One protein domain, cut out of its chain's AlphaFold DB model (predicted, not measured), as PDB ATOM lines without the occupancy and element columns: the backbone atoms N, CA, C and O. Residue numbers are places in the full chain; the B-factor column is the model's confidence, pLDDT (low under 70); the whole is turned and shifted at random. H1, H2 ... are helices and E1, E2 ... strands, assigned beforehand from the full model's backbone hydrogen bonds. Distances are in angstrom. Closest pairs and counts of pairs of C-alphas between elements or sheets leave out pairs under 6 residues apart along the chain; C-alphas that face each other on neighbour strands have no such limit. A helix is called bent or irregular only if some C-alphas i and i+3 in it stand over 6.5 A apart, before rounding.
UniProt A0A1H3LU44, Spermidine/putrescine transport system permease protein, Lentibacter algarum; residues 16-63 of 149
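Overview. This is residues 16 to 63 of the 149 residues of the protein "Spermidine/putrescine transport system permease protein" of Lentibacter algarum (UniProt A0A1H3LU44). Look first for a small head, made of the two-strand hairpin E1 and E2 and the short helix H2; from it one long helix, H1, sticks out as an arm with residues 16 to 35. The hairpin and H2 lie at the end of H1, with H2 reaching away from the strands. The printed part has 48 residues, with H1, E1, E2 and H2 in that order; the sheet E1 - E2 is antiparallel, and the class is mostly helix. The whole is extended, with a radius of gyration of the C-alphas of 15.0 A, and spans 44 by 23 by 17 A.

Along the chain. Find C-alpha 41 at (11.988, -8.649, -21.650), where E1 begins; it runs through residues 41 to 44, and E2 follows at residues 47 to 49. H1 takes residues 16 to 37, from C-alpha 16 at (48.777, 4.795, -12.706), over 31.8 A. It is neither bent nor irregular, but only just: C-alphas 27 and 30 are 6.1 A apart. H2, residues 55 to 62, covers 10.4 A and ends at C-alpha 62, at (15.849, -24.415, -16.185).

Arrangement. In the hairpin of E1 and E2, antiparallel at 154 degrees, look for N 49 and O 41, 3.0 A apart, and N 41 and O 49, 3.1 A apart, within hydrogen-bond range. The closest C-alphas of E1 and H2 are those of Glu 41 and Gly 55, 7.8 A apart. H1 is only just apart from E2, 8.3 A at the closest, and it is apart from H2. Every O i to N i+4 pair is within range in H2, and 17 of 18 in H1.

Size, cuts and confidence. The C-alphas of Leu 16 and Asp 44, the two farthest apart, are 45.0 A from each other. The printed part has no cut, and its three links are tight. Residues 58 to 63 stand free, of which 58 to 62 belong to H2. Mean pLDDT of the printed part is 85.9; look for values under 70 at residues 43 to 48 and residue 50.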
ATOM      1  N   LEU A  16      49.533   5.959 -12.230       91.94
ATOM      2  CA  LEU A  16      48.777   4.795 -12.706       91.94
ATOM      3  C   LEU A  16      47.261   5.028 -12.765       91.94
ATOM      4  O   LEU A  16      46.577   4.345 -13.527       91.94
ATOM      5  N   SER A  17      46.722   5.970 -11.984       92.50
ATOM      6  CA  SER A  17      45.277   6.178 -11.865       92.50
ATOM      7  C   SER A  17      44.557   6.460 -13.191       92.50
ATOM      8  O   SER A  17      43.524   5.824 -13.393       92.50
ATOM      9  N   PRO A  18      45.046   7.297 -14.136       93.38
ATOM     10  CA  PRO A  18      44.319   7.515 -15.389       93.38
ATOM     11  C   PRO A  18      44.261   6.250 -16.250       93.38
ATOM     12  O   PRO A  18      43.223   5.960 -16.840       93.38
ATOM     13  N   ALA A  19      45.337   5.458 -16.279       94.31
ATOM     14  CA  ALA A  19      45.372   4.204 -17.024       94.31
ATOM     15  C   ALA A  19      44.450   3.148 -16.395       94.31
ATOM     16  O   ALA A  19      43.696   2.486 -17.104       94.31
ATOM     17  N   LEU A  20      44.465   3.025 -15.064       93.69
ATOM     18  CA  LEU A  20      43.595   2.105 -14.333       93.69
ATOM     19  C   LEU A  20      42.122   2.476 -14.496       93.69
ATOM     20  O   LEU A  20      41.328   1.619 -14.861       93.69
ATOM     21  N   VAL A  21      41.763   3.747 -14.296       95.62
ATOM     22  CA  VAL A  21      40.383   4.225 -14.473       95.62
ATOM     23  C   VAL A  21      39.909   3.961 -15.896       95.62
ATOM     24  O   VAL A  21      38.804   3.458 -16.080       95.62
ATOM     25  N   PHE A  22      40.747   4.240 -16.895       96.31
ATOM     26  CA  PHE A  22      40.404   4.002 -18.292       96.31
ATOM     27  C   PHE A  22      40.163   2.513 -18.588       96.31
ATOM     28  O   PHE A  22      39.124   2.165 -19.145       96.31
ATOM     29  N   ILE A  23      41.073   1.623 -18.172       96.25
ATOM     30  CA  ILE A  23      40.937   0.170 -18.377       96.25
ATOM     31  C   ILE A  23      39.714  -0.372 -17.634       96.25
ATOM     32  O   ILE A  23      38.927  -1.129 -18.201       96.25
ATOM     33  N   THR A  24      39.530   0.023 -16.372       95.25
ATOM     34  CA  THR A  24      38.385  -0.406 -15.571       95.25
ATOM     35  C   THR A  24      37.079   0.072 -16.190       95.25
ATOM     36  O   THR A  24      36.161  -0.728 -16.321       95.25
ATOM     37  N   ALA A  25      36.991   1.326 -16.638       96.38
ATOM     38  CA  ALA A  25      35.801   1.834 -17.311       96.38
ATOM     39  C   ALA A  25      35.502   1.050 -18.598       96.38
ATOM     40  O   ALA A  25      34.363   0.646 -18.813       96.38
ATOM     41  N   LEU A  26      36.523   0.759 -19.409       96.62
ATOM     42  CA  LEU A  26      36.369   0.024 -20.666       96.62
ATOM     43  C   LEU A  26      35.835  -1.401 -20.457       96.62
ATOM     44  O   LEU A  26      35.102  -1.894 -21.303       96.62
ATOM     45  N   VAL A  27      36.150  -2.046 -19.330       96.62
ATOM     46  CA  VAL A  27      35.623  -3.378 -18.983       96.62
ATOM     47  C   VAL A  27      34.251  -3.293 -18.311       96.62
ATOM     48  O   VAL A  27      33.327  -4.021 -18.672       96.62
ATOM     49  N   VAL A  28      34.102  -2.404 -17.328       96.81
ATOM     50  CA  VAL A  28      32.908  -2.342 -16.474       96.81
ATOM     51  C   VAL A  28      31.707  -1.778 -17.223       96.81
ATOM     52  O   VAL A  28      30.606  -2.284 -17.043       96.81
ATOM     53  N   VAL A  29      31.893  -0.776 -18.084       96.31
ATOM     54  CA  VAL A  29      30.794  -0.159 -18.845       96.31
ATOM     55  C   VAL A  29      30.063  -1.170 -19.748       96.31
ATOM     56  O   VAL A  29      28.851  -1.309 -19.585       96.31
ATOM     57  N   PRO A  30      30.720  -1.932 -20.648       95.88
ATOM     58  CA  PRO A  30      30.026  -2.933 -21.461       95.88
ATOM     59  C   PRO A  30      29.459  -4.086 -20.625       95.88
ATOM     60  O   PRO A  30      28.376  -4.574 -20.936       95.88
ATOM     61  N   MET A  31      30.123  -4.492 -19.537       95.44
ATOM     62  CA  MET A  31      29.553  -5.480 -18.613       95.44
ATOM     63  C   MET A  31      28.276  -4.972 -17.939       95.44
ATOM     64  O   MET A  31      27.322  -5.732 -17.806       95.44
ATOM     65  N   ALA A  32      28.236  -3.699 -17.540       94.38
ATOM     66  CA  ALA A  32      27.048  -3.081 -16.966       94.38
ATOM     67  C   ALA A  32      25.907  -3.027 -17.988       94.38
ATOM     68  O   ALA A  32      24.774  -3.340 -17.631       94.38
ATOM     69  N   PHE A  33      26.198  -2.720 -19.257       92.00
ATOM     70  CA  PHE A  33      25.200  -2.819 -20.322       92.00
ATOM     71  C   PHE A  33      24.651  -4.244 -20.441       92.00
ATOM     72  O   PHE A  33      23.445  -4.423 -20.331       92.00
ATOM     73  N   ILE A  34      25.508  -5.261 -20.571       91.62
ATOM     74  CA  ILE A  34      25.070  -6.667 -20.653       91.62
ATOM     75  C   ILE A  34      24.210  -7.047 -19.439       91.62
ATOM     76  O   ILE A  34      23.176  -7.690 -19.594       91.62
ATOM     77  N   LEU A  35      24.610  -6.622 -18.237       90.94
ATOM     78  CA  LEU A  35      23.866  -6.881 -17.008       90.94
ATOM     79  C   LEU A  35      22.472  -6.241 -17.048       90.94
ATOM     80  O   LEU A  35      21.500  -6.914 -16.734       90.94
ATOM     81  N   VAL A  36      22.369  -4.968 -17.441       89.38
ATOM     82  CA  VAL A  36      21.090  -4.252 -17.549       89.38
ATOM     83  C   VAL A  36      20.187  -4.913 -18.591       89.38
ATOM     84  O   VAL A  36      19.043  -5.228 -18.277       89.38
ATOM     85  N   TYR A  37      20.714  -5.205 -19.784       87.12
ATOM     86  CA  TYR A  37      19.977  -5.891 -20.849       87.12
ATOM     87  C   TYR A  37      19.546  -7.309 -20.456       87.12
ATOM     88  O   TYR A  37      18.488  -7.766 -20.872       87.12
ATOM     89  N   SER A  38      20.297  -7.991 -19.587       88.88
ATOM     90  CA  SER A  38      19.903  -9.306 -19.071       88.88
ATOM     91  C   SER A  38      18.588  -9.281 -18.285       88.88
ATOM     92  O   SER A  38      17.987 -10.343 -18.113       88.88
ATOM     93  N   PHE A  39      18.149  -8.117 -17.794       88.44
ATOM     94  CA  PHE A  39      16.868  -7.957 -17.105       88.44
ATOM     95  C   PHE A  39      15.734  -7.497 -18.017       88.44
ATOM     96  O   PHE A  39      14.617  -7.441 -17.524       88.44
ATOM     97  N   TYR A  40      15.992  -7.164 -19.288       86.56
ATOM     98  CA  TYR A  40      14.962  -6.713 -20.228       86.56
ATOM     99  C   TYR A  40      14.116  -7.897 -20.709       86.56
ATOM    100  O   TYR A  40      14.567  -9.048 -20.719       86.56
ATOM    101  N   GLU A  41      12.878  -7.627 -21.111       77.75
ATOM    102  CA  GLU A  41      11.988  -8.649 -21.650       77.75
ATOM    103  C   GLU A  41      12.228  -8.815 -23.152       77.75
ATOM    104  O   GLU A  41      12.082  -7.867 -23.925       77.75
ATOM    105  N   ASN A  42      12.609 -10.032 -23.547       70.56
ATOM    106  CA  ASN A  42      12.762 -10.431 -24.941       70.56
ATOM    107  C   ASN A  42      11.448 -11.072 -25.397       70.56
ATOM    108  O   ASN A  42      11.219 -12.253 -25.146       70.56
ATOM    109  N   ILE A  43      10.568 -10.285 -26.021       61.72
ATOM    110  CA  ILE A  43       9.245 -10.765 -26.459       61.72
ATOM    111  C   ILE A  43       9.338 -11.444 -27.839       61.72
ATOM    112  O   ILE A  43       8.539 -12.323 -28.136       61.72
ATOM    113  N   ASP A  44      10.341 -11.083 -28.657       64.62
ATOM    114  CA  ASP A  44      10.628 -11.655 -29.982       64.62
ATOM    115  C   ASP A  44      12.055 -11.293 -30.452       64.62
ATOM    116  O   ASP A  44      12.712 -10.438 -29.861       64.62
ATOM    117  N   LEU A  45      12.505 -11.881 -31.574       61.75
ATOM    118  CA  LEU A  45      13.863 -11.798 -32.159       61.75
ATOM    119  C   LEU A  45      14.439 -10.378 -32.400       61.75
ATOM    120  O   LEU A  45      15.577 -10.260 -32.851       61.75
ATOM    121  N   ALA A  46      13.670  -9.310 -32.170       59.81
ATOM    122  CA  ALA A  46      14.083  -7.935 -32.448       59.81
ATOM    123  C   ALA A  46      13.466  -6.860 -31.529       59.81
ATOM    124  O   ALA A  46      13.620  -5.676 -31.831       59.81
ATOM    125  N   GLN A  47      12.749  -7.223 -30.457       63.94
ATOM    126  CA  GLN A  47      12.142  -6.228 -29.562       63.94
ATOM    127  C   GLN A  47      12.463  -6.498 -28.094       63.94
ATOM    128  O   GLN A  47      11.847  -7.348 -27.453       63.94
ATOM    129  N   ASP A  48      13.393  -5.695 -27.579       69.62
ATOM    130  CA  ASP A  48      13.661  -5.572 -26.155       69.62
ATOM    131  C   ASP A  48      12.697  -4.543 -25.565       69.62
ATOM    132  O   ASP A  48      12.809  -3.339 -25.827       69.62
ATOM    133  N   VAL A  49      11.745  -5.001 -24.756       73.00
ATOM    134  CA  VAL A  49      10.891  -4.088 -23.994       73.00
ATOM    135  C   VAL A  49      11.563  -3.819 -22.647       73.00
ATOM    136  O   VAL A  49      11.973  -4.764 -21.963       73.00
ATOM    137  N   PRO A  50      11.707  -2.543 -22.232       69.62
ATOM    138  CA  PRO A  50      12.242  -2.209 -20.921       69.62
ATOM    139  C   PRO A  50      11.242  -2.625 -19.835       69.62
ATOM    140  O   PRO A  50      10.397  -1.846 -19.400       69.62
ATOM    141  N   ALA A  51      11.357  -3.869 -19.388       74.88
ATOM    142  CA  ALA A  51      10.646  -4.431 -18.255       74.88
ATOM    143  C   ALA A  51      11.685  -5.117 -17.372       74.88
ATOM    144  O   ALA A  51      12.387  -5.997 -17.846       74.88
ATOM    145  N   PHE A  52      11.834  -4.691 -16.114       83.38
ATOM    146  CA  PHE A  52      12.772  -5.327 -15.187       83.38
ATOM    147  C   PHE A  52      12.208  -6.679 -14.739       83.38
ATOM    148  O   PHE A  52      11.259  -6.722 -13.953       83.38
ATOM    149  N   GLN A  53      12.789  -7.775 -15.231       85.00
ATOM    150  CA  GLN A  53      12.319  -9.129 -14.947       85.00
ATOM    151  C   GLN A  53      13.448 -10.148 -14.744       85.00
ATOM    152  O   GLN A  53      14.573  -9.977 -15.207       85.00
ATOM    153  N   PHE A  54      13.122 -11.263 -14.084       85.62
ATOM    154  CA  PHE A  54      14.049 -12.376 -13.832       85.62
ATOM    155  C   PHE A  54      13.829 -13.586 -14.760       85.62
ATOM    156  O   PHE A  54      14.479 -14.614 -14.577       85.62
ATOM    157  N   GLY A  55      12.943 -13.475 -15.761       85.00
ATOM    158  CA  GLY A  55      12.587 -14.572 -16.673       85.00
ATOM    159  C   GLY A  55      13.797 -15.179 -17.392       85.00
ATOM    160  O   GLY A  55      14.001 -16.388 -17.327       85.00
ATOM    161  N   ASN A  56      14.674 -14.336 -17.946       86.38
ATOM    162  CA  ASN A  56      15.890 -14.771 -18.652       86.38
ATOM    163  C   ASN A  56      16.838 -15.584 -17.745       86.38
ATOM    164  O   ASN A  56      17.464 -16.552 -18.174       86.38
ATOM    165  N   TRP A  57      16.939 -15.211 -16.463       87.44
ATOM    166  CA  TRP A  57      17.754 -15.931 -15.477       87.44
ATOM    167  C   TRP A  57      17.130 -17.268 -15.079       87.44
ATOM    168  O   TRP A  57      17.851 -18.237 -14.843       87.44
ATOM    169  N   GLN A  58      15.800 -17.335 -15.009       87.88
ATOM    170  CA  GLN A  58      15.093 -18.589 -14.783       87.88
ATOM    171  C   GLN A  58      15.296 -19.537 -15.968       87.88
ATOM    172  O   GLN A  58      15.693 -20.680 -15.753       87.88
ATOM    173  N   GLU A  59      15.124 -19.053 -17.198       87.50
ATOM    174  CA  GLU A  59      15.337 -19.823 -18.427       87.50
ATOM    175  C   GLU A  59      16.768 -20.369 -18.519       87.50
ATOM    176  O   GLU A  59      16.952 -21.568 -18.726       87.50
ATOM    177  N   LEU A  60      17.780 -19.540 -18.234       86.81
ATOM    178  CA  LEU A  60      19.188 -19.950 -18.159       86.81
ATOM    179  C   LEU A  60      19.402 -21.178 -17.254       86.81
ATOM    180  O   LEU A  60      20.215 -22.054 -17.564       86.81
ATOM    181  N   LEU A  61      18.705 -21.230 -16.114       86.31
ATOM    182  CA  LEU A  61      18.866 -22.280 -15.108       86.31
ATOM    183  C   LEU A  61      17.992 -23.511 -15.381       86.31
ATOM    184  O   LEU A  61      18.393 -24.632 -15.052       86.31
ATOM    185  N   THR A  62      16.806 -23.326 -15.961       89.38
ATOM    186  CA  THR A  62      15.849 -24.415 -16.185       89.38
ATOM    187  C   THR A  62      16.016 -25.096 -17.538       89.38
ATOM    188  O   THR A  62      15.792 -26.307 -17.638       89.38
ATOM    189  N   ASP A  63      16.438 -24.364 -18.571       91.94
ATOM    190  CA  ASP A  63      16.545 -24.903 -19.922       91.94
ATOM    191  C   ASP A  63      17.670 -25.949 -20.022       91.94
ATOM    192  O   ASP A  63      18.812 -25.779 -19.574       91.94
TER     193      ASP A  63